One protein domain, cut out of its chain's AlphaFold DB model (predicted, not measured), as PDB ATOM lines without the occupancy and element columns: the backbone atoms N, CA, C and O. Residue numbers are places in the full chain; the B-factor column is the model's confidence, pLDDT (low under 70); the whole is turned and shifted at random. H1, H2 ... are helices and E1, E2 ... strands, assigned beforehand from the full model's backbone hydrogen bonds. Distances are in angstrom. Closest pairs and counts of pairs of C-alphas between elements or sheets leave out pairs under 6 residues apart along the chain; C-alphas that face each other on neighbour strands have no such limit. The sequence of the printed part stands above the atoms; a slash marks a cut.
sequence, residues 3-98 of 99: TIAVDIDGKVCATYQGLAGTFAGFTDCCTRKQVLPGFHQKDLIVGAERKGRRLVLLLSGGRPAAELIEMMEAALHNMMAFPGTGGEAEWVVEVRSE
ATOM      1  N   THR A   3      -6.422  11.035 -26.259       94.94
ATOM      2  CA  THR A   3      -7.849  10.735 -26.062       94.94
ATOM      3  C   THR A   3      -8.055   9.224 -26.085       94.94
ATOM      4  O   THR A   3      -7.758   8.571 -27.087       94.94
ATOM      5  N   ILE A   4      -8.575   8.671 -24.991       96.00
ATOM      6  CA  ILE A   4      -8.783   7.235 -24.790       96.00
ATOM      7  C   ILE A   4     -10.283   6.972 -24.650       96.00
ATOM      8  O   ILE A   4     -10.913   7.475 -23.722       96.00
ATOM      9  N   ALA A   5     -10.863   6.180 -25.546       96.44
ATOM     10  CA  ALA A   5     -12.231   5.690 -25.400       96.44
ATOM     11  C   ALA A   5     -12.255   4.359 -24.644       96.44
ATOM     12  O   ALA A   5     -11.418   3.491 -24.890       96.44
ATOM     13  N   VAL A   6     -13.243   4.187 -23.767       96.81
ATOM     14  CA  VAL A   6     -13.563   2.901 -23.144       96.81
ATOM     15  C   VAL A   6     -14.776   2.310 -23.848       96.81
ATOM     16  O   VAL A   6     -15.858   2.900 -23.842       96.81
ATOM     17  N   ASP A   7     -14.564   1.153 -24.463       96.94
ATOM     18  CA  ASP A   7     -15.566   0.333 -25.134       96.94
ATOM     19  C   ASP A   7     -15.872  -0.877 -24.244       96.94
ATOM     20  O   ASP A   7     -14.969  -1.642 -23.910       96.94
ATOM     21  N   ILE A   8     -17.128  -1.031 -23.831       96.62
ATOM     22  CA  ILE A   8     -17.600  -2.194 -23.077       96.62
ATOM     23  C   ILE A   8     -18.640  -2.908 -23.927       96.62
ATOM     24  O   ILE A   8     -19.642  -2.315 -24.330       96.62
ATOM     25  N   ASP A   9     -18.378  -4.183 -24.213       90.50
ATOM     26  CA  ASP A   9     -19.239  -5.049 -25.025       90.50
ATOM     27  C   ASP A   9     -19.657  -4.446 -26.384       90.50
ATOM     28  O   ASP A   9     -20.771  -4.652 -26.870       90.50
ATOM     29  N   GLY A  10     -18.749  -3.710 -27.034       91.06
ATOM     30  CA  GLY A  10     -18.964  -3.101 -28.349       91.06
ATOM     31  C   GLY A  10     -19.621  -1.720 -28.301       91.06
ATOM     32  O   GLY A  10     -20.026  -1.201 -29.346       91.06
ATOM     33  N   LYS A  11     -19.758  -1.120 -27.114       94.12
ATOM     34  CA  LYS A  11     -20.319   0.217 -26.921       94.12
ATOM     35  C   LYS A  11     -19.315   1.122 -26.219       94.12
ATOM     36  O   LYS A  11     -18.900   0.857 -25.097       94.12
ATOM     37  N   VAL A  12     -18.996   2.255 -26.846       94.25
ATOM     38  CA  VAL A  12     -18.226   3.319 -26.188       94.25
ATOM     39  C   VAL A  12     -19.072   3.943 -25.079       94.25
ATOM     40  O   VAL A  12     -20.112   4.547 -25.349       94.25
ATOM     41  N   CYS A  13     -18.625   3.784 -23.837       92.88
ATOM     42  CA  CYS A  13     -19.332   4.256 -22.645       92.88
ATOM     43  C   CYS A  13     -18.732   5.544 -22.075       92.88
ATOM     44  O   CYS A  13     -19.453   6.322 -21.456       92.88
ATOM     45  N   ALA A  14     -17.434   5.781 -22.285       93.06
ATOM     46  CA  ALA A  14     -16.740   6.949 -21.756       93.06
ATOM     47  C   ALA A  14     -15.506   7.311 -22.594       93.06
ATOM     48  O   ALA A  14     -14.921   6.468 -23.278       93.06
ATOM     49  N   THR A  15     -15.096   8.576 -22.506       95.56
ATOM     50  CA  THR A  15     -13.849   9.083 -23.085       95.56
ATOM     51  C   THR A  15     -13.030   9.791 -22.023       95.56
ATOM     52  O   THR A  15     -13.572  10.574 -21.244       95.56
ATOM     53  N   TYR A  16     -11.724   9.563 -22.041       95.44
ATOM     54  CA  TYR A  16     -10.775  10.115 -21.087       95.44
ATOM     55  C   TYR A  16      -9.651  10.847 -21.807       95.44
ATOM     56  O   TYR A  16      -9.281  10.501 -22.929       95.44
ATOM     57  N   GLN A  17      -9.100  11.853 -21.140       95.50
ATOM     58  CA  GLN A  17      -7.943  12.608 -21.586       95.50
ATOM     59  C   GLN A  17      -6.776  12.357 -20.641       95.50
ATOM     60  O   GLN A  17      -6.873  12.598 -19.437       95.50
ATOM     61  N   GLY A  18      -5.682  11.853 -21.204       92.69
ATOM     62  CA  GLY A  18      -4.430  11.592 -20.506       92.69
ATOM     63  C   GLY A  18      -3.277  12.434 -21.046       92.69
ATOM     64  O   GLY A  18      -3.351  13.060 -22.112       92.69
ATOM     65  N   LEU A  19      -2.172  12.430 -20.308       92.75
ATOM     66  CA  LEU A  19      -0.908  12.977 -20.790       92.75
ATOM     67  C   LEU A  19      -0.275  12.029 -21.820       92.75
ATOM     68  O   LEU A  19      -0.732  10.908 -22.035       92.75
ATOM     69  N   ALA A  20       0.787  12.492 -22.481       91.38
ATOM     70  CA  ALA A  20       1.539  11.641 -23.395       91.38
ATOM     71  C   ALA A  20       2.071  10.403 -22.652       91.38
ATOM     72  O   ALA A  20       2.718  10.530 -21.611       91.38
ATOM     73  N   GLY A  21       1.805   9.217 -23.196       93.94
ATOM     74  CA  GLY A  21       2.203   7.944 -22.609       93.94
ATOM     75  C   GLY A  21       1.214   7.353 -21.604       93.94
ATOM     76  O   GLY A  21       1.468   6.239 -21.141       93.94
ATOM     77  N   THR A  22       0.088   8.008 -21.295       96.06
ATOM     78  CA  THR A  22      -0.943   7.436 -20.411       96.06
ATOM     79  C   THR A  22      -1.473   6.119 -20.976       96.06
ATOM     80  O   THR A  22      -1.482   5.112 -20.265       96.06
ATOM     81  N   PHE A  23      -1.833   6.070 -22.264       96.12
ATOM     82  CA  PHE A  23      -2.305   4.831 -22.888       96.12
ATOM     83  C   PHE A  23      -1.213   3.753 -22.926       96.12
ATOM     84  O   PHE A  23      -1.478   2.575 -22.671       96.12
ATOM     85  N   ALA A  24       0.030   4.143 -23.220       96.25
ATOM     86  CA  ALA A  24       1.160   3.217 -23.263       96.25
ATOM     87  C   ALA A  24       1.447   2.603 -21.883       96.25
ATOM     88  O   ALA A  24       1.638   1.392 -21.782       96.25
ATOM     89  N   GLY A  25       1.421   3.417 -20.824       97.19
ATOM     90  CA  GLY A  25       1.582   2.961 -19.446       97.19
ATOM     91  C   GLY A  25       0.428   2.069 -18.994       97.19
ATOM     92  O   GLY A  25       0.666   1.021 -18.398       97.19
ATOM     93  N   PHE A  26      -0.810   2.436 -19.336       97.56
ATOM     94  CA  PHE A  26      -1.989   1.619 -19.048       97.56
ATOM     95  C   PHE A  26      -1.880   0.246 -19.730       97.56
ATOM     96  O   PHE A  26      -2.058  -0.790 -19.094       97.56
ATOM     97  N   THR A  27      -1.485   0.235 -21.006       97.56
ATOM     98  CA  THR A  27      -1.227  -0.994 -21.765       97.56
ATOM     99  C   THR A  27      -0.145  -1.846 -21.098       97.56
ATOM    100  O   THR A  27      -0.382  -3.028 -20.892       97.56
ATOM    101  N   ASP A  28       1.014  -1.284 -20.730       97.25
ATOM    102  CA  ASP A  28       2.098  -2.043 -20.077       97.25
ATOM    103  C   ASP A  28       1.636  -2.693 -18.762       97.25
ATOM    104  O   ASP A  28       1.925  -3.868 -18.513       97.25
ATOM    105  N   CYS A  29       0.853  -1.970 -17.954       96.88
ATOM    106  CA  CYS A  29       0.243  -2.521 -16.746       96.88
ATOM    107  C   CYS A  29      -0.635  -3.738 -17.058       96.88
ATOM    108  O   CYS A  29      -0.454  -4.799 -16.457       96.88
ATOM    109  N   CYS A  30      -1.532  -3.625 -18.034       97.25
ATOM    110  CA  CYS A  30      -2.472  -4.699 -18.321       97.25
ATOM    111  C   CYS A  30      -1.843  -5.878 -19.073       97.25
ATOM    112  O   CYS A  30      -2.152  -7.020 -18.761       97.25
ATOM    113  N   THR A  31      -0.950  -5.643 -20.039       96.56
ATOM    114  CA  THR A  31      -0.391  -6.720 -20.872       96.56
ATOM    115  C   THR A  31       0.826  -7.375 -20.237       96.56
ATOM    116  O   THR A  31       0.920  -8.599 -20.209       96.56
ATOM    117  N   ARG A  32       1.782  -6.588 -19.731       95.69
ATOM    118  CA  ARG A  32       3.051  -7.119 -19.214       95.69
ATOM    119  C   ARG A  32       2.955  -7.468 -17.739       95.69
ATOM    120  O   ARG A  32       3.442  -8.519 -17.334       95.69
ATOM    121  N   LYS A  33       2.373  -6.576 -16.937       94.25
ATOM    122  CA  LYS A  33       2.255  -6.782 -15.486       94.25
ATOM    123  C   LYS A  33       1.001  -7.569 -15.106       94.25
ATOM    124  O   LYS A  33       0.941  -8.039 -13.978       94.25
ATOM    125  N   GLN A  34       0.048  -7.729 -16.033       95.00
ATOM    126  CA  GLN A  34      -1.234  -8.410 -15.806       95.00
ATOM    127  C   GLN A  34      -1.990  -7.829 -14.598       95.00
ATOM    128  O   GLN A  34      -2.607  -8.547 -13.816       95.00
ATOM    129  N   VAL A  35      -1.925  -6.500 -14.437       95.44
ATOM    130  CA  VAL A  35      -2.635  -5.761 -13.385       95.44
ATOM    131  C   VAL A  35      -3.500  -4.665 -13.985       95.44
ATOM    132  O   VAL A  35      -3.100  -3.974 -14.927       95.44
ATOM    133  N   LEU A  36      -4.684  -4.478 -13.407       97.06
ATOM    134  CA  LEU A  36      -5.511  -3.308 -13.669       97.06
ATOM    135  C   LEU A  36      -5.101  -2.214 -12.667       97.06
ATOM    136  O   LEU A  36      -5.158  -2.469 -11.461       97.06
ATOM    137  N   PRO A  37      -4.647  -1.025 -13.110       96.25
ATOM    138  CA  PRO A  37      -4.218   0.037 -12.199       96.25
ATOM    139  C   PRO A  37      -5.267   0.337 -11.120       96.25
ATOM    140  O   PRO A  37      -6.445   0.468 -11.423       96.25
ATOM    141  N   GLY A  38      -4.849   0.420  -9.856       94.06
ATOM    142  CA  GLY A  38      -5.758   0.623  -8.717       94.06
ATOM    143  C   GLY A  38      -6.404  -0.652  -8.152       94.06
ATOM    144  O   GLY A  38      -6.967  -0.601  -7.061       94.06
ATOM    145  N   PHE A  39      -6.265  -1.807  -8.811       94.56
ATOM    146  CA  PHE A  39      -6.831  -3.081  -8.358       94.56
ATOM    147  C   PHE A  39      -5.727  -4.075  -7.986       94.56
ATOM    148  O   PHE A  39      -4.829  -4.362  -8.773       94.56
ATOM    149  N   HIS A  40      -5.815  -4.640  -6.778       84.44
ATOM    150  CA  HIS A  40      -4.833  -5.594  -6.237       84.44
ATOM    151  C   HIS A  40      -5.307  -7.057  -6.308       84.44
ATOM    152  O   HIS A  40      -4.715  -7.943  -5.691       84.44
ATOM    153  N   GLN A  41      -6.392  -7.320  -7.039       89.56
ATOM    154  CA  GLN A  41      -6.948  -8.660  -7.181       89.56
ATOM    155  C   GLN A  41      -6.090  -9.485  -8.150       89.56
ATOM    156  O   GLN A  41      -5.945  -9.133  -9.322       89.56
ATOM    157  N   LYS A  42      -5.533 -10.596  -7.654       87.31
ATOM    158  CA  LYS A  42      -4.878 -11.600  -8.503       87.31
ATOM    159  C   LYS A  42      -5.890 -12.199  -9.474       87.31
ATOM    160  O   LYS A  42      -7.059 -12.342  -9.124       87.31
ATOM    161  N   ASP A  43      -5.421 -12.523 -10.674       91.75
ATOM    162  CA  ASP A  43      -6.218 -13.160 -11.730       91.75
ATOM    163  C   ASP A  43      -7.450 -12.332 -12.149       91.75
ATOM    164  O   ASP A  43      -8.424 -12.847 -12.699       91.75
ATOM    165  N   LEU A  44      -7.420 -11.017 -11.888       96.12
ATOM    166  CA  LEU A  44      -8.458 -10.102 -12.348       96.12
ATOM    167  C   LEU A  44      -8.428  -9.956 -13.870       96.12
ATOM    168  O   LEU A  44      -9.476  -9.987 -14.504       96.12
ATOM    169  N   ILE A  45      -7.239  -9.787 -14.449       96.69
ATOM    170  CA  ILE A  45      -7.043  -9.808 -15.898       96.69
ATOM    171  C   ILE A  45      -6.766 -11.256 -16.290       96.69
ATOM    172  O   ILE A  45      -5.732 -11.808 -15.924       96.69
ATOM    173  N   VAL A  46      -7.691 -11.859 -17.033       96.50
ATOM    174  CA  VAL A  46      -7.528 -13.213 -17.592       96.50
ATOM    175  C   VAL A  46      -7.027 -13.173 -19.037       96.50
ATOM    176  O   VAL A  46      -6.516 -14.163 -19.554       96.50
ATOM    177  N   GLY A  47      -7.131 -12.015 -19.694       96.75
ATOM    178  CA  GLY A  47      -6.548 -11.778 -21.007       96.75
ATOM    179  C   GLY A  47      -6.308 -10.296 -21.267       96.75
ATOM    180  O   GLY A  47      -7.153  -9.457 -20.961       96.75
ATOM    181  N   ALA A  48      -5.161  -9.973 -21.861       97.44
ATOM    182  CA  ALA A  48      -4.843  -8.623 -22.309       97.44
ATOM    183  C   ALA A  48      -4.007  -8.671 -23.589       97.44
ATOM    184  O   ALA A  48      -2.922  -9.254 -23.612       97.44
ATOM    185  N   GLU A  49      -4.492  -8.035 -24.651       97.69
ATOM    186  CA  GLU A  49      -3.827  -8.019 -25.954       97.69
ATOM    187  C   GLU A  49      -3.885  -6.621 -26.574       97.69
ATOM    188  O   GLU A  49      -4.939  -5.985 -26.622       97.69
ATOM    189  N   ARG A  50      -2.757  -6.141 -27.107       97.00
ATOM    190  CA  ARG A  50      -2.717  -4.897 -27.879       97.00
ATOM    191  C   ARG A  50      -2.822  -5.182 -29.377       97.00
ATOM    192  O   ARG A  50      -1.968  -5.855 -29.943       97.00
ATOM    193  N   LYS A  51      -3.801  -4.558 -30.035       96.19
ATOM    194  CA  LYS A  51      -4.012  -4.563 -31.491       96.19
ATOM    195  C   LYS A  51      -3.936  -3.142 -32.034       96.19
ATOM    196  O   LYS A  51      -4.928  -2.416 -32.085       96.19
ATOM    197  N   GLY A  52      -2.733  -2.719 -32.420       94.94
ATOM    198  CA  GLY A  52      -2.488  -1.371 -32.937       94.94
ATOM    199  C   GLY A  52      -2.871  -0.287 -31.925       94.94
ATOM    200  O   GLY A  52      -2.183  -0.111 -30.912       94.94
ATOM    201  N   ARG A  53      -3.964   0.434 -32.216       95.44
ATOM    202  CA  ARG A  53      -4.525   1.501 -31.365       95.44
ATOM    203  C   ARG A  53      -5.531   1.024 -30.314       95.44
ATOM    204  O   ARG A  53      -6.070   1.838 -29.570       95.44
ATOM    205  N   ARG A  54      -5.783  -0.282 -30.244       97.50
ATOM    206  CA  ARG A  54      -6.729  -0.890 -29.312       97.50
ATOM    207  C   ARG A  54      -6.012  -1.773 -28.296       97.50
ATOM    208  O   ARG A  54      -5.152  -2.567 -28.672       97.50
ATOM    209  N   LEU A  55      -6.387  -1.656 -27.031       98.25
ATOM    210  CA  LEU A  55      -6.108  -2.629 -25.982       98.25
ATOM    211  C   LEU A  55      -7.392  -3.419 -25.738       98.25
ATOM    212  O   LEU A  55      -8.425  -2.811 -25.494       98.25
ATOM    213  N   VAL A  56      -7.334  -4.743 -25.828       98.12
ATOM    214  CA  VAL A  56      -8.457  -5.637 -25.528       98.12
ATOM    215  C   VAL A  56      -8.184  -6.298 -24.186       98.12
ATOM    216  O   VAL A  56      -7.156  -6.956 -24.032       98.12
ATOM    217  N   LEU A  57      -9.095  -6.115 -23.234       97.69
ATOM    218  CA  LEU A  57      -9.047  -6.671 -21.888       97.69
ATOM    219  C   LEU A  57     -10.208  -7.634 -21.666       97.69
ATOM    220  O   LEU A  57     -11.363  -7.316 -21.950       97.69
ATOM    221  N   LEU A  58      -9.888  -8.792 -21.103       97.50
ATOM    222  CA  LEU A  58     -10.843  -9.743 -20.564       97.50
ATOM    223  C   LEU A  58     -10.626  -9.831 -19.052       97.50
ATOM    224  O   LEU A  58      -9.542 -10.208 -18.596       97.50
ATOM    225  N   LEU A  59     -11.648  -9.447 -18.291       97.06
ATOM    226  CA  LEU A  59     -11.652  -9.485 -16.832       97.06
ATOM    227  C   LEU A  59     -12.399 -10.717 -16.314       97.06
ATOM    228  O   LEU A  59     -13.381 -11.150 -16.915       97.06
ATOM    229  N   SER A  60     -11.969 -11.261 -15.180       95.69
ATOM    230  CA  SER A  60     -12.645 -12.400 -14.556       95.69
ATOM    231  C   SER A  60     -13.978 -12.027 -13.902       95.69
ATOM    232  O   SER A  60     -14.171 -10.902 -13.420       95.69
ATOM    233  N   GLY A  61     -14.877 -13.015 -13.825       90.94
ATOM    234  CA  GLY A  61     -15.970 -13.033 -12.846       90.94
ATOM    235  C   GLY A  61     -17.331 -12.451 -13.248       90.94
ATOM    236  O   GLY A  61     -17.963 -11.840 -12.392       90.94
ATOM    237  N   GLY A  62     -17.828 -12.640 -14.477       90.88
ATOM    238  CA  GLY A  62     -19.264 -12.438 -14.762       90.88
ATOM    239  C   GLY A  62     -19.790 -11.019 -14.518       90.88
ATOM    240  O   GLY A  62     -20.933 -10.848 -14.095       90.88
ATOM    241  N   ARG A  63     -18.947  -9.996 -14.693       94.12
ATOM    242  CA  ARG A  63     -19.243  -8.636 -14.221       94.12
ATOM    243  C   ARG A  63     -20.227  -7.913 -15.140       94.12
ATOM    244  O   ARG A  63     -20.016  -7.932 -16.356       94.12
ATOM    245  N   PRO A  64     -21.250  -7.232 -14.596       94.75
ATOM    246  CA  PRO A  64     -22.152  -6.403 -15.381       94.75
ATOM    247  C   PRO A  64     -21.428  -5.167 -15.932       94.75
ATOM    248  O   PRO A  64     -20.493  -4.647 -15.328       94.75
ATOM    249  N   ALA A  65     -21.925  -4.636 -17.050       94.19
ATOM    250  CA  ALA A  65     -21.320  -3.484 -17.721       94.19
ATOM    251  C   ALA A  65     -21.147  -2.253 -16.810       94.19
ATOM    252  O   ALA A  65     -20.149  -1.554 -16.927       94.19
ATOM    253  N   ALA A  66     -22.083  -2.000 -15.887       95.06
ATOM    254  CA  ALA A  66     -21.977  -0.886 -14.939       95.06
ATOM    255  C   ALA A  66     -20.740  -1.008 -14.034       95.06
ATOM    256  O   ALA A  66     -20.006  -0.042 -13.861       95.06
ATOM    257  N   GLU A  67     -20.462  -2.213 -13.539       95.81
ATOM    258  CA  GLU A  67     -19.281  -2.476 -12.717       95.81
ATOM    259  C   GLU A  67     -17.996  -2.337 -13.540       95.81
ATOM    260  O   GLU A  67     -17.026  -1.737 -13.086       95.81
ATOM    261  N   LEU A  68     -17.997  -2.808 -14.792       96.62
ATOM    262  CA  LEU A  68     -16.866  -2.611 -15.703       96.62
ATOM    263  C   LEU A  68     -16.583  -1.121 -15.955       96.62
ATOM    264  O   LEU A  68     -15.419  -0.729 -15.995       96.62
ATOM    265  N   ILE A  69     -17.620  -0.286 -16.089       95.56
ATOM    266  CA  ILE A  69     -17.464   1.170 -16.234       95.56
ATOM    267  C   ILE A  69     -16.769   1.752 -15.000       95.56
ATOM    268  O   ILE A  69     -15.755   2.431 -15.150       95.56
ATOM    269  N   GLU A  70     -17.269   1.452 -13.799       96.19
ATOM    270  CA  GLU A  70     -16.698   1.949 -12.540       96.19
ATOM    271  C   GLU A  70     -15.239   1.510 -12.365       96.19
ATOM    272  O   GLU A  70     -14.373   2.298 -11.976       96.19
ATOM    273  N   MET A  71     -14.937   0.258 -12.716       96.81
ATOM    274  CA  MET A  71     -13.575  -0.262 -12.662       96.81
ATOM    275  C   MET A  71     -12.639   0.476 -13.617       96.81
ATOM    276  O   MET A  71     -11.521   0.835 -13.240       96.81
ATOM    277  N   MET A  72     -13.088   0.725 -14.845       97.00
ATOM    278  CA  MET A  72     -12.292   1.434 -15.842       97.00
ATOM    279  C   MET A  72     -12.105   2.907 -15.500       97.00
ATOM    280  O   MET A  72     -11.012   3.435 -15.707       97.00
ATOM    281  N   GLU A  73     -13.118   3.551 -14.924       96.12
ATOM    282  CA  GLU A  73     -13.007   4.911 -14.407       96.12
ATOM    283  C   GLU A  73     -11.930   4.997 -13.323       96.12
ATOM    284  O   GLU A  73     -11.005   5.804 -13.437       96.12
ATOM    285  N   ALA A  74     -11.983   4.114 -12.322       96.81
ATOM    286  CA  ALA A  74     -10.979   4.065 -11.266       96.81
ATOM    287  C   ALA A  74      -9.576   3.778 -11.825       96.81
ATOM    288  O   ALA A  74      -8.600   4.426 -11.434       96.81
ATOM    289  N   ALA A  75      -9.452   2.833 -12.757       97.38
ATOM    290  CA  ALA A  75      -8.161   2.449 -13.316       97.38
ATOM    291  C   ALA A  75      -7.520   3.568 -14.146       97.38
ATOM    292  O   ALA A  75      -6.322   3.831 -14.019       97.38
ATOM    293  N   LEU A  76      -8.305   4.252 -14.978       96.38
ATOM    294  CA  LEU A  76      -7.818   5.362 -15.793       96.38
ATOM    295  C   LEU A  76      -7.494   6.589 -14.939       96.38
ATOM    296  O   LEU A  76      -6.454   7.212 -15.157       96.38
ATOM    297  N   HIS A  77      -8.286   6.867 -13.901       95.94
ATOM    298  CA  HIS A  77      -7.982   7.933 -12.948       95.94
ATOM    299  C   HIS A  77      -6.641   7.690 -12.236       95.94
ATOM    300  O   HIS A  77      -5.821   8.600 -12.129       95.94
ATOM    301  N   ASN A  78      -6.353   6.443 -11.838       95.69
ATOM    302  CA  ASN A  78      -5.054   6.056 -11.263       95.69
ATOM    303  C   ASN A  78      -3.874   6.188 -12.244       95.69
ATOM    304  O   ASN A  78      -2.717   6.141 -11.833       95.69
ATOM    305  N   MET A  79      -4.156   6.378 -13.533       95.50
ATOM    306  CA  MET A  79      -3.173   6.646 -14.585       95.50
ATOM    307  C   MET A  79      -3.188   8.110 -15.047       95.50
ATOM    308  O   MET A  79      -2.646   8.430 -16.109       95.50
ATOM    309  N   MET A  80      -3.788   9.003 -14.249       93.94
ATOM    310  CA  MET A  80      -3.929  10.432 -14.544       93.94
ATOM    311  C   MET A  80      -4.701  10.705 -15.848       93.94
ATOM    312  O   MET A  80      -4.459  11.712 -16.515       93.94
ATOM    313  N   ALA A  81      -5.611   9.803 -16.227       95.19
ATOM    314  CA  ALA A  81      -6.582  10.014 -17.292       95.19
ATOM    315  C   ALA A  81      -7.922  10.448 -16.682       95.19
ATOM    316  O   ALA A  81      -8.527   9.720 -15.898       95.19
ATOM    317  N   PHE A  82      -8.391  11.635 -17.058       94.00
ATOM    318  CA  PHE A  82      -9.603  12.247 -16.505       94.00
ATOM    319  C   PHE A  82     -10.738  12.255 -17.531       94.00
ATOM    320  O   PHE A  82     -10.447  12.227 -18.728       94.00
ATOM    321  N   PRO A  83     -12.014  12.309 -17.107       92.44
ATOM    322  CA  PRO A  83     -13.139  12.414 -18.031       92.44
ATOM    323  C   PRO A  83     -12.944  13.565 -19.027       92.44
ATOM    324  O   PRO A  83     -12.756  14.718 -18.642       92.44
ATOM    325  N   GLY A  84     -12.946  13.231 -20.315       86.44
ATOM    326  CA  GLY A  84     -12.812  14.190 -21.406       86.44
ATOM    327  C   GLY A  84     -14.170  14.683 -21.894       86.44
ATOM    328  O   GLY A  84     -15.173  13.980 -21.793       86.44
ATOM    329  N   THR A  85     -14.205  15.869 -22.497       72.62
ATOM    330  CA  THR A  85     -15.431  16.512 -23.010       72.62
ATOM    331  C   THR A  85     -15.900  15.989 -24.380       72.62
ATOM    332  O   THR A  85     -16.710  16.634 -25.045       72.62
ATOM    333  N   GLY A  86     -15.438  14.807 -24.796       64.31
ATOM    334  CA  GLY A  86     -15.693  14.230 -26.119       64.31
ATOM    335  C   GLY A  86     -14.689  14.675 -27.192       64.31
ATOM    336  O   GLY A  86     -13.977  15.666 -27.046       64.31
ATOM    337  N   GLY A  87     -14.594  13.888 -28.267       68.50
ATOM    338  CA  GLY A  87     -13.634  14.043 -29.366       68.50
ATOM    339  C   GLY A  87     -13.367  12.702 -30.057       68.50
ATOM    340  O   GLY A  87     -13.764  11.655 -29.542       68.50
ATOM    341  N   GLU A  88     -12.711  12.712 -31.220       81.25
ATOM    342  CA  GLU A  88     -12.282  11.465 -31.866       81.25
ATOM    343  C   GLU A  88     -11.188  10.809 -31.012       81.25
ATOM    344  O   GLU A  88     -10.161  11.419 -30.709       81.25
ATOM    345  N   ALA A  89     -11.439   9.581 -30.557       85.75
ATOM    346  CA  ALA A  89     -10.498   8.870 -29.707       85.75
ATOM    347  C   ALA A  89      -9.290   8.389 -30.517       85.75
ATOM    348  O   ALA A  89      -9.430   7.704 -31.529       85.75
ATOM    349  N   GLU A  90      -8.091   8.708 -30.037       91.94
ATOM    350  CA  GLU A  90      -6.839   8.230 -30.626       91.94
ATOM    351  C   GLU A  90      -6.585   6.763 -30.266       91.94
ATOM    352  O   GLU A  90      -6.019   6.008 -31.062       91.94
ATOM    353  N   TRP A  91      -7.026   6.360 -29.073       96.06
ATOM    354  CA  TRP A  91      -6.825   5.032 -28.509       96.06
ATOM    355  C   TRP A  91      -8.128   4.464 -27.955       96.06
ATOM    356  O   TRP A  91      -9.009   5.201 -27.515       96.06
ATOM    357  N   VAL A  92      -8.238   3.136 -27.945       97.06
ATOM    358  CA  VAL A  92      -9.417   2.431 -27.423       97.06
ATOM    359  C   VAL A  92      -8.988   1.373 -26.417       97.06
ATOM    360  O   VAL A  92      -8.106   0.566 -26.708       97.06
ATOM    361  N   VAL A  93      -9.638   1.347 -25.260       97.69
ATOM    362  CA  VAL A  93      -9.604   0.220 -24.329       97.69
ATOM    363  C   VAL A  93     -10.941  -0.502 -24.437       97.69
ATOM    364  O   VAL A  93     -11.968   0.015 -24.012       97.69
ATOM    365  N   GLU A  94     -10.922  -1.671 -25.061       98.12
ATOM    366  CA  GLU A  94     -12.059  -2.578 -25.146       98.12
ATOM    367  C   GLU A  94     -12.027  -3.528 -23.950       98.12
ATOM    368  O   GLU A  94     -11.002  -4.159 -23.696       98.12
ATOM    369  N   VAL A  95     -13.137  -3.637 -23.229       97.50
ATOM    370  CA  VAL A  95     -13.235  -4.400 -21.986       97.50
ATOM    371  C   VAL A  95     -14.434  -5.327 -22.045       97.50
ATOM    372  O   VAL A  95     -15.537  -4.926 -22.410       97.50
ATOM    373  N   ARG A  96     -14.202  -6.580 -21.668       96.50
ATOM    374  CA  ARG A  96     -15.225  -7.616 -21.518       96.50
ATOM    375  C   ARG A  96     -14.987  -8.360 -20.211       96.50
ATOM    376  O   ARG A  96     -13.858  -8.392 -19.718       96.50
ATOM    377  N   SER A  97     -16.021  -8.991 -19.680       95.44
ATOM    378  CA  SER A  97     -15.902  -9.956 -18.588       95.44
ATOM    379  C   SER A  97     -16.107 -11.383 -19.099       95.44
ATOM    380  O   SER A  97     -16.698 -11.612 -20.159       95.44
ATOM    381  N   GLU A  98     -15.585 -12.365 -18.365       93.50
ATOM    382  CA  GLU A  98     -16.026 -13.755 -18.513       93.50
ATOM    383  C   GLU A  98     -17.550 -13.847 -18.352       93.50
ATOM    384  O   GLU A  98     -18.139 -13.047 -17.626       93.50
TER     385      GLU A  98
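What this domain is: This is residues 3 to 98 of the 99 residues of an uncharacterized protein of Deltaproteobacteria bacterium HGW-Deltaproteobacteria-19 (UniProt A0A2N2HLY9). A twisted sheet of five strands has two helices packed over one of its faces and no named helix over the other. H1 packs mainly on E3 and E4, towards one edge of the sheet, and H2 mainly on E2 and E1, towards the other edge; the two helices are steeply tilted to each other. The printed part has 96 residues, with five named strands and two named helices in the order E1, E2, H1, E3, E4, H2, E5. The sheet is mixed, in the order E2, E1, E5, E4, E3, and the class is mixed, helices and strands. The whole is compact and rounded, with a radius of gyration of the C-alphas of 11.9 A and spans of 32 by 25 by 23 A.

Where its parts are: In the sheet, E2 is residues 11 to 18, 20.6 A from first to last C-alpha, and E1 is residues 3 to 8, 16.5 A, beginning at C-alpha 3 at (-7.849, 10.735, -26.062). E5 is residues 91 to 97, 20.1 A, ending at C-alpha 97 at (-15.902, -9.956, -18.588). E4 is residues 54 to 59, 15.9 A, and E3 is residues 45 to 51, 16.7 A. H1 is residues 22 to 31, 14.2 A. H2 is residues 65 to 77, 18.2 A, beginning at C-alpha 65 at (-21.320, -3.484, -17.721).

How they stand to each other: E1 and E5 are parallel at 21 degrees, with N 93 and O 5 2.8 A apart, within hydrogen-bond range. E5 and E4 are parallel at 19 degrees, with N 57 and O 94 at 2.8 A. The hairpin E1 and E2 is antiparallel at 152 degrees, with N 6 and O 14 at 2.9 A; the hairpin E3 and E4 is antiparallel at 169 degrees, with N 56 and O 49 at 2.8 A. E2 and E3 are the edge strands. E4, H2 and E5 form a strand-helix-strand unit, two parallel neighbour strands with a helix between, with a right-handed crossover. H1 and H2 are on the same face in two layers, helices on one face of a sheet. The height of H1 over the sheet is 7.7 A, and its closest C-alphas to E3 are those of Thr 31 and Ala 48, 5.1 A apart. H1 runs along the strands, only just, at 28 degrees to E5 on the local plane. The height of H2 is 7.6 A, and it runs slantwise to the strands, at 39 degrees to E5 on the local plane. The closest C-alphas of H2 and E1 are those of Ala 65 and Ile 8, 6.6 A apart. H1 and H2 are close but not clearly touching, with the C-alphas of Phe 26 and Leu 76 7.7 A apart, at a steep tilt of 60 degrees, opposite ways. In H1 and H2 every O i to N i+4 pair is within hydrogen-bond range.

The domain as a whole: The C-alphas farthest apart, those of Lys 42 and Gly 87, are 34.2 A apart. The printed part has no cut. The links H1 to E3 and H2 to E5 are long, 13 residues each; in the second, residues 82 to 83 pair antiparallel with residues 16 to 17 of E2. The mean pLDDT of the printed part is 94.1, and residues 86 to 87 are under 70.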